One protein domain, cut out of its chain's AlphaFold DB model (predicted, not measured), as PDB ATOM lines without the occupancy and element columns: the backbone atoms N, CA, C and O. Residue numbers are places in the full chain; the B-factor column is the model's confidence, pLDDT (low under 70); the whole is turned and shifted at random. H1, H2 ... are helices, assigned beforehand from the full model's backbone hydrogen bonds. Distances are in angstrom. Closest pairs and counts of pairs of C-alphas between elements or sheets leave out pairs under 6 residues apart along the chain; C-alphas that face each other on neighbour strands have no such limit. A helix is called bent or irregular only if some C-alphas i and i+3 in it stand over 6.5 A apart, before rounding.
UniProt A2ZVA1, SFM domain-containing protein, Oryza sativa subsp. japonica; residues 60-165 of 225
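What this domain is: This is residues 60 to 165 of the 225 residues of the protein "SFM domain-containing protein" of Oryza sativa subsp. japonica (UniProt A2ZVA1). Picture a small compact body with two long helical arms sticking out at opposite ends: H2 packs beside H3 in the body, residues 60 to 74 of H1 make one arm, and residues 137 to 165, most of H4 with the short H5 at its tip, make the other and longer arm. Residues 78 to 80, near the end of H1, meet H3 at its residues 114 to 121, and H4 sets off from a corner at the far end of H3, while the loop of residues 99 to 108 joins H2 to H3. The printed part has 106 residues with five named helices, in the order H1, H2, H3, H4, H5, and no named strand, and its class is all helix. The whole is extended, with a radius of gyration of the C-alphas of 21.8 A and spans of 86 by 31 by 20 A; the two arms make the length.

Where its parts are: Start at C-alpha 60, at (40.824, -20.129, -7.470); from there H1, residues 60 to 81, runs 31.5 A from first to last C-alpha. Read on to Asp 88, where H2, residues 88 to 98, begins; it is 15.2 A long. Next look at C-alpha 109, at (27.399, 1.945, -39.780), where H3 begins; it holds residues 109 to 125 and is 24.7 A long. At Leu 129 you reach H4, residues 129 to 157, the longest helix, with 29 residues and a length of 41.3 A. Last comes H5, residues 160 to 165, 10.1 A long, which ends at C-alpha 165, at (35.146, 12.645, -85.346). H5 is irregular: the C-alphas of Arg 161 and Pro 164 are 7.2 A apart.

How they stand to each other: Begin at H3, the hub, which touches three other helices. H1 touches it with residues 78 to 80 alone, and there you find the closest C-alphas of the two, those of Thr 79 and Arg 117, 5.6 A apart. H1 and H3 run opposite ways at a steep tilt of 68 degrees, only just short of about perpendicular. H2 touches residues 109 to 116 of H3; the closest C-alphas are those of Asp 88 and Glu 109, 6.2 A apart. H2 and H3 run the same way at a tilt of 36 degrees, only just steep, and their centres are 11.0 A apart. H3 and H4 only just touch, and only at the corner by their link, with 3 pairs of C-alphas within 8 A. Their closest C-alphas are those of Leu 123 and Leu 129, 5.1 A apart, and the two helices run opposite ways at a steep tilt of 57 degrees. H4 and H5 meet only through their link. H1 and H2 are apart, and H1 and H4 are apart too. Check the backbone O and N atoms: in H1, H2, H3 and H4 every O i to N i+4 pair is within hydrogen-bond range, whereas in H5 0 of 2 are, beside 2 of 3 O i to N i+3 pairs.

The domain as a whole: The two C-alphas farthest apart are those of Val 60 and Pro 164, 86.5 A. Residues 60 to 74 and residues 137 to 165 stand free; without them the body has 62 residues, spans 31 by 26 by 17 A and has a radius of gyration of 11.3 A. The printed part has no cut. The links H3 to H4 and H4 to H5 are tight, those from H1 to H2 and from H2 to H3 are short, and no link is long. In the B-factor column the mean pLDDT of the printed part of this model is 81.5; look for values under 70 at residues 60 to 62 and 139 to 159.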
ATOM      1  N   VAL A  60      40.178 -19.840  -6.176       62.41
ATOM      2  CA  VAL A  60      40.824 -20.129  -7.470       62.41
ATOM      3  C   VAL A  60      39.864 -19.889  -8.639       62.41
ATOM      4  O   VAL A  60      40.204 -19.155  -9.562       62.41
ATOM      5  N   LEU A  61      38.625 -20.394  -8.557       62.41
ATOM      6  CA  LEU A  61      37.598 -20.158  -9.586       62.41
ATOM      7  C   LEU A  61      37.229 -18.669  -9.721       62.41
ATOM      8  O   LEU A  61      36.947 -18.181 -10.818       62.41
ATOM      9  N   ARG A  62      37.260 -17.919  -8.609       65.19
ATOM     10  CA  ARG A  62      37.034 -16.465  -8.618       65.19
ATOM     11  C   ARG A  62      38.227 -15.698  -9.189       65.19
ATOM     12  O   ARG A  62      38.005 -14.674  -9.826       65.19
ATOM     13  N   GLY A  63      39.451 -16.194  -8.995       76.00
ATOM     14  CA  GLY A  63      40.665 -15.673  -9.631       76.00
ATOM     15  C   GLY A  63      40.601 -15.805 -11.150       76.00
ATOM     16  O   GLY A  63      40.661 -14.795 -11.845       76.00
ATOM     17  N   SER A  64      40.313 -17.005 -11.660       78.06
ATOM     18  CA  SER A  64      40.211 -17.239 -13.108       78.06
ATOM     19  C   SER A  64      39.059 -16.470 -13.766       78.06
ATOM     20  O   SER A  64      39.190 -15.982 -14.885       78.06
ATOM     21  N   ALA A  65      37.910 -16.325 -13.091       85.56
ATOM     22  CA  ALA A  65      36.806 -15.511 -13.609       85.56
ATOM     23  C   ALA A  65      37.162 -14.015 -13.634       85.56
ATOM     24  O   ALA A  65      36.872 -13.325 -14.610       85.56
ATOM     25  N   HIS A  66      37.825 -13.520 -12.586       87.81
ATOM     26  CA  HIS A  66      38.291 -12.138 -12.508       87.81
ATOM     27  C   HIS A  66      39.340 -11.830 -13.585       87.81
ATOM     28  O   HIS A  66      39.245 -10.809 -14.259       87.81
ATOM     29  N   GLU A  67      40.296 -12.732 -13.798       89.44
ATOM     30  CA  GLU A  67      41.309 -12.613 -14.851       89.44
ATOM     31  C   GLU A  67      40.680 -12.504 -16.244       89.44
ATOM     32  O   GLU A  67      41.072 -11.633 -17.020       89.44
ATOM     33  N   ARG A  68      39.649 -13.307 -16.540       89.56
ATOM     34  CA  ARG A  68      38.917 -13.233 -17.817       89.56
ATOM     35  C   ARG A  68      38.205 -11.895 -18.009       89.56
ATOM     36  O   ARG A  68      38.283 -11.321 -19.090       89.56
ATOM     37  N   VAL A  69      37.555 -11.375 -16.967       92.44
ATOM     38  CA  VAL A  69      36.885 -10.062 -17.018       92.44
ATOM     39  C   VAL A  69      37.901  -8.939 -17.230       92.44
ATOM     40  O   VAL A  69      37.668  -8.034 -18.031       92.44
ATOM     41  N   VAL A  70      39.049  -9.003 -16.553       92.62
ATOM     42  CA  VAL A  70      40.131  -8.029 -16.738       92.62
ATOM     43  C   VAL A  70      40.677  -8.100 -18.164       92.62
ATOM     44  O   VAL A  70      40.821  -7.058 -18.802       92.62
ATOM     45  N   GLN A  71      40.934  -9.299 -18.692       92.00
ATOM     46  CA  GLN A  71      41.397  -9.478 -20.071       92.00
ATOM     47  C   GLN A  71      40.405  -8.921 -21.092       92.00
ATOM     48  O   GLN A  71      40.807  -8.163 -21.974       92.00
ATOM     49  N   GLU A  72      39.117  -9.227 -20.948       90.81
ATOM     50  CA  GLU A  72      38.078  -8.708 -21.837       90.81
ATOM     51  C   GLU A  72      38.018  -7.176 -21.796       90.81
ATOM     52  O   GLU A  72      37.918  -6.515 -22.832       90.81
ATOM     53  N   LEU A  73      38.134  -6.585 -20.608       94.12
ATOM     54  CA  LEU A  73      38.116  -5.137 -20.446       94.12
ATOM     55  C   LEU A  73      39.342  -4.484 -21.098       94.12
ATOM     56  O   LEU A  73      39.211  -3.453 -21.759       94.12
ATOM     57  N   LEU A  74      40.522  -5.094 -20.972       92.62
ATOM     58  CA  LEU A  74      41.729  -4.642 -21.668       92.62
ATOM     59  C   LEU A  74      41.592  -4.778 -23.190       92.62
ATOM     60  O   LEU A  74      41.985  -3.862 -23.912       92.62
ATOM     61  N   GLN A  75      40.996  -5.865 -23.680       90.06
ATOM     62  CA  GLN A  75      40.768  -6.073 -25.109       90.06
ATOM     63  C   GLN A  75      39.786  -5.043 -25.674       90.06
ATOM     64  O   GLN A  75      40.098  -4.394 -26.670       90.06
ATOM     65  N   ARG A  76      38.667  -4.794 -24.985       91.25
ATOM     66  CA  ARG A  76      37.709  -3.735 -25.347       91.25
ATOM     67  C   ARG A  76      38.374  -2.357 -25.359       91.25
ATOM     68  O   ARG A  76      38.161  -1.567 -26.272       91.25
ATOM     69  N   ARG A  77      39.231  -2.055 -24.378       93.06
ATOM     70  CA  ARG A  77      39.991  -0.791 -24.367       93.06
ATOM     71  C   ARG A  77      40.890  -0.655 -25.594       93.06
ATOM     72  O   ARG A  77      40.949   0.433 -26.156       93.06
ATOM     73  N   ARG A  78      41.547  -1.737 -26.024       90.75
ATOM     74  CA  ARG A  78      42.357  -1.745 -27.253       90.75
ATOM     75  C   ARG A  78      41.492  -1.523 -28.491       90.75
ATOM     76  O   ARG A  78      41.804  -0.636 -29.273       90.75
ATOM     77  N   THR A  79      40.365  -2.227 -28.629       91.38
ATOM     78  CA  THR A  79      39.469  -2.055 -29.788       91.38
ATOM     79  C   THR A  79      38.931  -0.634 -29.905       91.38
ATOM     80  O   THR A  79      38.902  -0.096 -31.007       91.38
ATOM     81  N   PHE A  80      38.553   0.004 -28.793       89.06
ATOM     82  CA  PHE A  80      38.080   1.394 -28.812       89.06
ATOM     83  C   PHE A  80      39.197   2.421 -29.030       89.06
ATOM     84  O   PHE A  80      38.932   3.477 -29.598       89.06
ATOM     85  N   ALA A  81      40.425   2.129 -28.593       90.25
ATOM     86  CA  ALA A  81      41.576   3.000 -28.819       90.25
ATOM     87  C   ALA A  81      42.060   2.979 -30.280       90.25
ATOM     88  O   ALA A  81      42.721   3.923 -30.709       90.25
ATOM     89  N   MET A  82      41.724   1.936 -31.049       86.31
ATOM     90  CA  MET A  82      42.116   1.842 -32.452       86.31
ATOM     91  C   MET A  82      41.415   2.890 -33.318       86.31
ATOM     92  O   MET A  82      40.186   2.940 -33.418       86.31
ATOM     93  N   ALA A  83      42.227   3.695 -34.005       88.19
ATOM     94  CA  ALA A  83      41.762   4.671 -34.977       88.19
ATOM     95  C   ALA A  83      41.293   3.962 -36.257       88.19
ATOM     96  O   ALA A  83      42.085   3.369 -36.989       88.19
ATOM     97  N   VAL A  84      39.991   4.037 -36.530       89.12
ATOM     98  CA  VAL A  84      39.347   3.475 -37.725       89.12
ATOM     99  C   VAL A  84      38.629   4.595 -38.487       89.12
ATOM    100  O   VAL A  84      38.182   5.558 -37.859       89.12
ATOM    101  N   PRO A  85      38.532   4.521 -39.833       90.50
ATOM    102  CA  PRO A  85      37.822   5.525 -40.615       90.50
ATOM    103  C   PRO A  85      36.362   5.672 -40.176       90.50
ATOM    104  O   PRO A  85      35.662   4.682 -40.002       90.50
ATOM    105  N   THR A  86      35.890   6.913 -40.065       91.38
ATOM    106  CA  THR A  86      34.501   7.250 -39.701       91.38
ATOM    107  C   THR A  86      33.518   7.187 -40.875       91.38
ATOM    108  O   THR A  86      32.326   7.410 -40.689       91.38
ATOM    109  N   ASN A  87      34.009   6.934 -42.093       91.94
ATOM    110  CA  ASN A  87      33.206   6.876 -43.312       91.94
ATOM    111  C   ASN A  87      32.957   5.420 -43.733       91.94
ATOM    112  O   ASN A  87      33.916   4.706 -44.039       91.94
ATOM    113  N   ASP A  88      31.685   5.043 -43.864       90.00
ATOM    114  CA  ASP A  88      31.213   3.730 -44.331       90.00
ATOM    115  C   ASP A  88      31.914   3.273 -45.601       90.00
ATOM    116  O   ASP A  88      32.382   2.147 -45.721       90.00
ATOM    117  N   PHE A  89      32.068   4.171 -46.571       90.50
ATOM    118  CA  PHE A  89      32.684   3.828 -47.841       90.50
ATOM    119  C   PHE A  89      34.134   3.359 -47.653       90.50
ATOM    120  O   PHE A  89      34.560   2.380 -48.272       90.50
ATOM    121  N   ALA A  90      34.875   4.017 -46.758       90.31
ATOM    122  CA  ALA A  90      36.242   3.640 -46.422       90.31
ATOM    123  C   ALA A  90      36.286   2.331 -45.614       90.31
ATOM    124  O   ALA A  90      37.152   1.489 -45.870       90.31
ATOM    125  N   VAL A  91      35.333   2.123 -44.701       92.50
ATOM    126  CA  VAL A  91      35.174   0.877 -43.930       92.50
ATOM    127  C   VAL A  91      34.910  -0.297 -44.870       92.50
ATOM    128  O   VAL A  91      35.632  -1.295 -44.853       92.50
ATOM    129  N   ARG A  92      33.950  -0.148 -45.783       92.06
ATOM    130  CA  ARG A  92      33.613  -1.144 -46.804       92.06
ATOM    131  C   ARG A  92      34.786  -1.444 -47.726       92.06
ATOM    132  O   ARG A  92      35.033  -2.605 -48.045       92.06
ATOM    133  N   ALA A  93      35.524  -0.420 -48.152       91.94
ATOM    134  CA  ALA A  93      36.723  -0.606 -48.965       91.94
ATOM    135  C   ALA A  93      37.801  -1.402 -48.211       91.94
ATOM    136  O   ALA A  93      38.442  -2.271 -48.803       91.94
ATOM    137  N   ARG A  94      37.974  -1.145 -46.908       90.38
ATOM    138  CA  ARG A  94      38.912  -1.878 -46.050       90.38
ATOM    139  C   ARG A  94      38.491  -3.338 -45.871       90.38
ATOM    140  O   ARG A  94      39.316  -4.219 -46.087       90.38
ATOM    141  N   LEU A  95      37.218  -3.592 -45.568       92.69
ATOM    142  CA  LEU A  95      36.666  -4.944 -45.405       92.69
ATOM    143  C   LEU A  95      36.818  -5.786 -46.679       92.69
ATOM    144  O   LEU A  95      37.299  -6.913 -46.608       92.69
ATOM    145  N   ARG A  96      36.545  -5.209 -47.860       92.88
ATOM    146  CA  ARG A  96      36.765  -5.892 -49.152       92.88
ATOM    147  C   ARG A  96      38.209  -6.339 -49.356       92.88
ATOM    148  O   ARG A  96      38.439  -7.399 -49.922       92.88
ATOM    149  N   ARG A  97      39.179  -5.527 -48.926       87.88
ATOM    150  CA  ARG A  97      40.611  -5.847 -49.058       87.88
ATOM    151  C   ARG A  97      41.037  -6.965 -48.117       87.88
ATOM    152  O   ARG A  97      41.899  -7.753 -48.481       87.88
ATOM    153  N   LEU A  98      40.434  -7.020 -46.932       89.00
ATOM    154  CA  LEU A  98      40.641  -8.106 -45.975       89.00
ATOM    155  C   LEU A  98      39.936  -9.406 -46.400       89.00
ATOM    156  O   LEU A  98      40.207 -10.446 -45.821       89.00
ATOM    157  N   GLY A  99      39.069  -9.363 -47.420       90.56
ATOM    158  CA  GLY A  99      38.279 -10.517 -47.860       90.56
ATOM    159  C   GLY A  99      37.059 -10.791 -46.978       90.56
ATOM    160  O   GLY A  99      36.396 -11.810 -47.151       90.56
ATOM    161  N   GLU A 100      36.743  -9.876 -46.064       91.62
ATOM    162  CA  GLU A 100      35.621  -9.997 -45.141       91.62
ATOM    163  C   GLU A 100      34.320  -9.505 -45.793       91.62
ATOM    164  O   GLU A 100      34.335  -8.576 -46.617       91.62
ATOM    165  N   PRO A 101      33.161 -10.084 -45.427       92.62
ATOM    166  CA  PRO A 101      31.876  -9.618 -45.920       92.62
ATOM    167  C   PRO A 101      31.676  -8.147 -45.546       92.62
ATOM    168  O   PRO A 101      31.993  -7.704 -44.444       92.62
ATOM    169  N   VAL A 102      31.160  -7.372 -46.499       89.38
ATOM    170  CA  VAL A 102      31.116  -5.906 -46.407       89.38
ATOM    171  C   VAL A 102      29.964  -5.434 -45.526       89.38
ATOM    172  O   VAL A 102      30.156  -4.620 -44.631       89.38
ATOM    173  N   THR A 103      28.774  -5.975 -45.759       89.44
ATOM    174  CA  THR A 103      27.560  -5.673 -45.000       89.44
ATOM    175  C   THR A 103      26.888  -6.989 -44.646       89.44
ATOM    176  O   THR A 103      26.476  -7.711 -45.561       89.44
ATOM    177  N   LEU A 104      26.782  -7.311 -43.357       90.00
ATOM    178  CA  LEU A 104      25.866  -8.353 -42.905       90.00
ATOM    179  C   LEU A 104      24.462  -7.751 -42.778       90.00
ATOM    180  O   LEU A 104      24.266  -6.536 -42.717       90.00
ATOM    181  N   PHE A 105      23.453  -8.612 -42.815       91.69
ATOM    182  CA  PHE A 105      22.066  -8.176 -42.792       91.69
ATOM    183  C   PHE A 105      21.702  -7.576 -41.429       91.69
ATOM    184  O   PHE A 105      21.962  -8.185 -40.396       91.69
ATOM    185  N   GLY A 106      21.071  -6.401 -41.429       92.06
ATOM    186  CA  GLY A 106      20.660  -5.712 -40.201       92.06
ATOM    187  C   GLY A 106      21.767  -4.921 -39.499       92.06
ATOM    188  O   GLY A 106      21.464  -4.241 -38.524       92.06
ATOM    189  N   GLU A 107      22.999  -4.952 -40.013       91.12
ATOM    190  CA  GLU A 107      24.088  -4.128 -39.490       91.12
ATOM    191  C   GLU A 107      23.958  -2.663 -39.916       91.12
ATOM    192  O   GLU A 107      23.629  -2.332 -41.060       91.12
ATOM    193  N   ARG A 108      24.272  -1.776 -38.978       92.19
ATOM    194  CA  ARG A 108      24.398  -0.331 -39.154       92.19
ATOM    195  C   ARG A 108      25.864   0.073 -39.281       92.19
ATOM    196  O   ARG A 108      26.777  -0.692 -38.988       92.19
ATOM    197  N   GLU A 109      26.072   1.340 -39.625       89.69
ATOM    198  CA  GLU A 109      27.399   1.945 -39.780       89.69
ATOM    199  C   GLU A 109      28.315   1.788 -38.561       89.69
ATOM    200  O   GLU A 109      29.513   1.560 -38.679       89.69
ATOM    201  N   MET A 110      27.749   1.897 -37.362       89.81
ATOM    202  CA  MET A 110      28.529   1.762 -36.133       89.81
ATOM    203  C   MET A 110      29.007   0.317 -35.939       89.81
ATOM    204  O   MET A 110      30.135   0.087 -35.519       89.81
ATOM    205  N   GLU A 111      28.170  -0.657 -36.300       91.94
ATOM    206  CA  GLU A 111      28.458  -2.085 -36.139       91.94
ATOM    207  C   GLU A 111      29.475  -2.561 -37.187       91.94
ATOM    208  O   GLU A 111      30.361  -3.355 -36.867       91.94
ATOM    209  N   SER A 112      29.430  -2.022 -38.413       93.44
ATOM    210  CA  SER A 112      30.451  -2.284 -39.439       93.44
ATOM    211  C   SER A 112      31.818  -1.715 -39.037       93.44
ATOM    212  O   SER A 112      32.842  -2.392 -39.191       93.44
ATOM    213  N   GLN A 113      31.845  -0.508 -38.459       93.19
ATOM    214  CA  GLN A 113      33.054   0.108 -37.904       93.19
ATOM    215  C   GLN A 113      33.612  -0.680 -36.718       93.19
ATOM    216  O   GLN A 113      34.823  -0.898 -36.644       93.19
ATOM    217  N   ASP A 114      32.755  -1.132 -35.804       92.38
ATOM    218  CA  ASP A 114      33.164  -1.924 -34.641       92.38
ATOM    219  C   ASP A 114      33.701  -3.297 -35.049       92.38
ATOM    220  O   ASP A 114      34.721  -3.740 -34.511       92.38
ATOM    221  N   ARG A 115      33.107  -3.926 -36.072       93.19
ATOM    222  CA  ARG A 115      33.657  -5.150 -36.669       93.19
ATOM    223  C   ARG A 115      35.038  -4.897 -37.261       93.19
ATOM    224  O   ARG A 115      35.965  -5.664 -37.005       93.19
ATOM    225  N   LEU A 116      35.203  -3.806 -38.008       93.56
ATOM    226  CA  LEU A 116      36.504  -3.451 -38.562       93.56
ATOM    227  C   LEU A 116      37.536  -3.166 -37.456       93.56
ATOM    228  O   LEU A 116      38.670  -3.626 -37.565       93.56
ATOM    229  N   ARG A 117      37.154  -2.474 -36.374       94.19
ATOM    230  CA  ARG A 117      38.015  -2.255 -35.196       94.19
ATOM    231  C   ARG A 117      38.475  -3.572 -34.579       94.19
ATOM    232  O   ARG A 117      39.667  -3.734 -34.329       94.19
ATOM    233  N   ALA A 118      37.555  -4.510 -34.366       92.62
ATOM    234  CA  ALA A 118      37.880  -5.822 -33.812       92.62
ATOM    235  C   ALA A 118      38.866  -6.589 -34.709       92.62
ATOM    236  O   ALA A 118      39.879  -7.084 -34.219       92.62
ATOM    237  N   LEU A 119      38.623  -6.609 -36.024       92.75
ATOM    238  CA  LEU A 119      39.512  -7.252 -36.996       92.75
ATOM    239  C   LEU A 119      40.908  -6.618 -37.016       92.75
ATOM    240  O   LEU A 119      41.905  -7.332 -37.051       92.75
ATOM    241  N   MET A 120      40.991  -5.287 -36.954       91.56
ATOM    242  CA  MET A 120      42.273  -4.581 -36.909       91.56
ATOM    243  C   MET A 120      43.064  -4.914 -35.635       91.56
ATOM    244  O   MET A 120      44.266  -5.124 -35.722       91.56
ATOM    245  N   VAL A 121      42.415  -5.047 -34.475       92.56
ATOM    246  CA  VAL A 121      43.105  -5.486 -33.244       92.56
ATOM    247  C   VAL A 121      43.593  -6.932 -33.345       92.56
ATOM    248  O   VAL A 121      44.695  -7.234 -32.891       92.56
ATOM    249  N   CYS A 122      42.809  -7.831 -33.947       90.19
ATOM    250  CA  CYS A 122      43.250  -9.210 -34.172       90.19
ATOM    251  C   CYS A 122      44.489  -9.256 -35.082       90.19
ATOM    252  O   CYS A 122      45.482  -9.890 -34.743       90.19
ATOM    253  N   LEU A 123      44.475  -8.498 -36.180       90.94
ATOM    254  CA  LEU A 123      45.603  -8.419 -37.112       90.94
ATOM    255  C   LEU A 123      46.860  -7.785 -36.497       90.94
ATOM    256  O   LEU A 123      47.972  -8.098 -36.927       90.94
ATOM    257  N   GLU A 124      46.696  -6.884 -35.527       88.81
ATOM    258  CA  GLU A 124      47.798  -6.307 -34.752       88.81
ATOM    259  C   GLU A 124      48.429  -7.351 -33.826       88.81
ATOM    260  O   GLU A 124      49.653  -7.462 -33.782       88.81
ATOM    261  N   ALA A 125      47.612  -8.172 -33.157       88.25
ATOM    262  CA  ALA A 125      48.103  -9.277 -32.332       88.25
ATOM    263  C   ALA A 125      48.876 -10.324 -33.155       88.25
ATOM    264  O   ALA A 125      49.875 -10.859 -32.675       88.25
ATOM    265  N   ASP A 126      48.458 -10.559 -34.403       87.94
ATOM    266  CA  ASP A 126      49.133 -11.467 -35.338       87.94
ATOM    267  C   ASP A 126      50.371 -10.843 -36.019       87.94
ATOM    268  O   ASP A 126      51.094 -11.532 -36.740       87.94
ATOM    269  N   GLY A 127      50.615  -9.536 -35.852       86.56
ATOM    270  CA  GLY A 127      51.720  -8.812 -36.499       86.56
ATOM    271  C   GLY A 127      51.560  -8.607 -38.014       86.56
ATOM    272  O   GLY A 127      52.478  -8.140 -38.691       86.56
ATOM    273  N   HIS A 128      50.395  -8.928 -38.580       84.50
ATOM    274  CA  HIS A 128      50.108  -8.758 -40.010       84.50
ATOM    275  C   HIS A 128      49.626  -7.345 -40.369       84.50
ATOM    276  O   HIS A 128      49.629  -6.971 -41.549       84.50
ATOM    277  N   LEU A 129      49.241  -6.548 -39.370       83.25
ATOM    278  CA  LEU A 129      48.740  -5.186 -39.545       83.25
ATOM    279  C   LEU A 129      49.724  -4.279 -40.297       83.25
ATOM    280  O   LEU A 129      49.341  -3.644 -41.279       83.25
ATOM    281  N   ASP A 130      50.995  -4.263 -39.888       79.19
ATOM    282  CA  ASP A 130      52.039  -3.422 -40.488       79.19
ATOM    283  C   ASP A 130      52.224  -3.700 -41.978       79.19
ATOM    284  O   ASP A 130      52.383  -2.791 -42.798       79.19
ATOM    285  N   ARG A 131      52.151  -4.978 -42.359       82.00
ATOM    286  CA  ARG A 131      52.260  -5.394 -43.757       82.00
ATOM    287  C   ARG A 131      51.075  -4.891 -44.579       82.00
ATOM    288  O   ARG A 131      51.264  -4.451 -45.714       82.00
ATOM    289  N   LEU A 132      49.871  -4.929 -44.009       81.12
ATOM    290  CA  LEU A 132      48.653  -4.433 -44.653       81.12
ATOM    291  C   LEU A 132      48.648  -2.907 -44.784       81.12
ATOM    292  O   LEU A 132      48.240  -2.391 -45.824       81.12
ATOM    293  N   VAL A 133      49.126  -2.185 -43.767       81.75
ATOM    294  CA  VAL A 133      49.246  -0.718 -43.805       81.75
ATOM    295  C   VAL A 133      50.254  -0.291 -44.874       81.75
ATOM    296  O   VAL A 133      49.910   0.498 -45.751       81.75
ATOM    297  N   ARG A 134      51.445  -0.898 -44.913       78.19
ATOM    298  CA  ARG A 134      52.439  -0.613 -45.966       78.19
ATOM    299  C   ARG A 134      51.925  -0.945 -47.369       78.19
ATOM    300  O   ARG A 134      52.185  -0.211 -48.323       78.19
ATOM    301  N   ALA A 135      51.184  -2.045 -47.519       80.06
ATOM    302  CA  ALA A 135      50.561  -2.399 -48.794       80.06
ATOM    303  C   ALA A 135      49.521  -1.354 -49.228       80.06
ATOM    304  O   ALA A 135      49.438  -1.021 -50.409       80.06
ATOM    305  N   GLN A 136      48.759  -0.803 -48.281       77.06
ATOM    306  CA  GLN A 136      47.788   0.252 -48.543       77.06
ATOM    307  C   GLN A 136      48.459   1.558 -48.984       77.06
ATOM    308  O   GLN A 136      48.005   2.146 -49.963       77.06
ATOM    309  N   GLU A 137      49.519   1.996 -48.306       72.50
ATOM    310  CA  GLU A 137      50.247   3.226 -48.656       72.50
ATOM    311  C   GLU A 137      50.796   3.162 -50.089       72.50
ATOM    312  O   GLU A 137      50.637   4.101 -50.870       72.50
ATOM    313  N   LYS A 138      51.353   2.008 -50.481       71.25
ATOM    314  CA  LYS A 138      51.854   1.779 -51.846       71.25
ATOM    315  C   LYS A 138      50.744   1.840 -52.901       71.25
ATOM    316  O   LYS A 138      50.951   2.366 -53.993       71.25
ATOM    317  N   GLU A 139      49.570   1.301 -52.592       63.25
ATOM    318  CA  GLU A 139      48.427   1.269 -53.514       63.25
ATOM    319  C   GLU A 139      47.740   2.637 -53.619       63.25
ATOM    320  O   GLU A 139      47.337   3.032 -54.706       63.25
ATOM    321  N   GLN A 140      47.687   3.406 -52.526       61.19
ATOM    322  CA  GLN A 140      47.211   4.793 -52.532       61.19
ATOM    323  C   GLN A 140      48.145   5.716 -53.323       61.19
ATOM    324  O   GLN A 140      47.664   6.529 -54.113       61.19
ATOM    325  N   GLY A 141      49.465   5.530 -53.210       54.72
ATOM    326  CA  GLY A 141      50.429   6.204 -54.084       54.72
ATOM    327  C   GLY A 141      50.241   5.841 -55.566       54.72
ATOM    328  O   GLY A 141      50.340   6.700 -56.436       54.72
ATOM    329  N   GLY A 142      49.888   4.584 -55.861       50.97
ATOM    330  CA  GLY A 142      49.569   4.131 -57.219       50.97
ATOM    331  C   GLY A 142      48.209   4.604 -57.748       50.97
ATOM    332  O   GLY A 142      48.062   4.806 -58.951       50.97
ATOM    333  N   ALA A 143      47.215   4.803 -56.879       53.97
ATOM    334  CA  ALA A 143      45.902   5.320 -57.255       53.97
ATOM    335  C   ALA A 143      45.987   6.777 -57.726       53.97
ATOM    336  O   ALA A 143      45.389   7.107 -58.745       53.97
ATOM    337  N   SER A 144      46.809   7.604 -57.069       52.62
ATOM    338  CA  SER A 144      47.089   8.972 -57.524       52.62
ATOM    339  C   SER A 144      47.767   8.994 -58.900       52.62
ATOM    340  O   SER A 144      47.411   9.810 -59.744       52.62
ATOM    341  N   ALA A 145      48.695   8.067 -59.161       56.00
ATOM    342  CA  ALA A 145      49.350   7.946 -60.465       56.00
ATOM    343  C   ALA A 145      48.381   7.468 -61.565       56.00
ATOM    344  O   ALA A 145      48.416   7.971 -62.685       56.00
ATOM    345  N   LYS A 146      47.467   6.540 -61.244       54.69
ATOM    346  CA  LYS A 146      46.401   6.110 -62.165       54.69
ATOM    347  C   LYS A 146      45.399   7.227 -62.437       54.69
ATOM    348  O   LYS A 146      44.933   7.350 -63.563       54.69
ATOM    349  N   GLU A 147      45.052   8.028 -61.432       57.94
ATOM    350  CA  GLU A 147      44.162   9.180 -61.590       57.94
ATOM    351  C   GLU A 147      44.806  10.265 -62.466       57.94
ATOM    352  O   GLU A 147      44.140  10.812 -63.344       57.94
ATOM    353  N   GLU A 148      46.115  10.487 -62.332       59.50
ATOM    354  CA  GLU A 148      46.896  11.353 -63.219       59.50
ATOM    355  C   GLU A 148      46.994  10.793 -64.653       59.50
ATOM    356  O   GLU A 148      46.829  11.537 -65.618       59.50
ATOM    357  N   GLU A 149      47.168   9.479 -64.825       57.59
ATOM    358  CA  GLU A 149      47.186   8.813 -66.136       57.59
ATOM    359  C   GLU A 149      45.805   8.830 -66.823       57.59
ATOM    360  O   GLU A 149      45.696   9.057 -68.034       57.59
ATOM    361  N   LEU A 150      44.725   8.657 -66.054       58.69
ATOM    362  CA  LEU A 150      43.340   8.794 -66.513       58.69
ATOM    363  C   LEU A 150      43.018  10.251 -66.870       58.69
ATOM    364  O   LEU A 150      42.401  10.495 -67.909       58.69
ATOM    365  N   ALA A 151      43.479  11.220 -66.076       59.94
ATOM    366  CA  ALA A 151      43.348  12.645 -66.372       59.94
ATOM    367  C   ALA A 151      44.162  13.048 -67.615       59.94
ATOM    368  O   ALA A 151      43.668  13.784 -68.472       59.94
ATOM    369  N   ALA A 152      45.375  12.517 -67.782       59.78
ATOM    370  CA  ALA A 152      46.195  12.712 -68.977       59.78
ATOM    371  C   ALA A 152      45.545  12.083 -70.223       59.78
ATOM    372  O   ALA A 152      45.558  12.669 -71.313       59.78
ATOM    373  N   THR A 153      44.916  10.919 -70.059       60.47
ATOM    374  CA  THR A 153      44.127  10.257 -71.102       60.47
ATOM    375  C   THR A 153      42.900  11.095 -71.470       60.47
ATOM    376  O   THR A 153      42.668  11.345 -72.652       60.47
ATOM    377  N   ASP A 154      42.156  11.624 -70.498       62.06
ATOM    378  CA  ASP A 154      41.003  12.502 -70.743       62.06
ATOM    379  C   ASP A 154      41.405  13.820 -71.440       62.06
ATOM    380  O   ASP A 154      40.761  14.250 -72.403       62.06
ATOM    381  N   CYS A 155      42.546  14.411 -71.073       57.47
ATOM    382  CA  CYS A 155      43.123  15.560 -71.779       57.47
ATOM    383  C   CYS A 155      43.482  15.239 -73.245       57.47
ATOM    384  O   CYS A 155      43.275  16.080 -74.127       57.47
ATOM    385  N   ARG A 156      43.933  14.012 -73.548       57.09
ATOM    386  CA  ARG A 156      44.186  13.549 -74.927       57.09
ATOM    387  C   ARG A 156      42.891  13.436 -75.745       57.09
ATOM    388  O   ARG A 156      42.854  13.865 -76.903       57.09
ATOM    389  N   TRP A 157      41.809  12.929 -75.147       56.47
ATOM    390  CA  TRP A 157      40.492  12.819 -75.798       56.47
ATOM    391  C   TRP A 157      39.750  14.161 -75.931       56.47
ATOM    392  O   TRP A 157      38.824  14.281 -76.744       56.47
ATOM    393  N   ARG A 158      40.147  15.181 -75.158       59.50
ATOM    394  CA  ARG A 158      39.576  16.543 -75.170       59.50
ATOM    395  C   ARG A 158      40.202  17.474 -76.217       59.50
ATOM    396  O   ARG A 158      39.797  18.629 -76.338       59.50
ATOM    397  N   THR A 159      41.156  16.995 -77.012       66.00
ATOM    398  CA  THR A 159      41.749  17.794 -78.093       66.00
ATOM    399  C   THR A 159      40.681  18.265 -79.093       66.00
ATOM    400  O   THR A 159      39.843  17.491 -79.564       66.00
ATOM    401  N   ALA A 160      40.718  19.553 -79.464       71.06
ATOM    402  CA  ALA A 160      39.775  20.141 -80.425       71.06
ATOM    403  C   ALA A 160      39.793  19.423 -81.790       71.06
ATOM    404  O   ALA A 160      38.782  19.387 -82.488       71.06
ATOM    405  N   ARG A 161      40.921  18.783 -82.124       77.44
ATOM    406  CA  ARG A 161      41.138  18.007 -83.348       77.44
ATOM    407  C   ARG A 161      40.217  16.788 -83.476       77.44
ATOM    408  O   ARG A 161      39.845  16.438 -84.589       77.44
ATOM    409  N   LEU A 162      39.819  16.163 -82.362       81.00
ATOM    410  CA  LEU A 162      38.956  14.971 -82.359       81.00
ATOM    411  C   LEU A 162      37.459  15.298 -82.246       81.00
ATOM    412  O   LEU A 162      36.619  14.404 -82.357       81.00
ATOM    413  N   ARG A 163      37.098  16.572 -82.056       74.62
ATOM    414  CA  ARG A 163      35.703  17.028 -81.969       74.62
ATOM    415  C   ARG A 163      34.839  16.629 -83.184       74.62
ATOM    416  O   ARG A 163      33.765  16.085 -82.929       74.62
ATOM    417  N   PRO A 164      35.263  16.810 -84.457       85.69
ATOM    418  CA  PRO A 164      34.442  16.414 -85.608       85.69
ATOM    419  C   PRO A 164      34.221  14.894 -85.680       85.69
ATOM    420  O   PRO A 164      33.100  14.438 -85.895       85.69
ATOM    421  N   ALA A 165      35.257  14.102 -85.387       87.94
ATOM    422  CA  ALA A 165      35.146  12.645 -85.346       87.94
ATOM    423  C   ALA A 165      34.173  12.176 -84.246       87.94
ATOM    424  O   ALA A 165      33.349  11.293 -84.474       87.94
TER     425      ALA A 165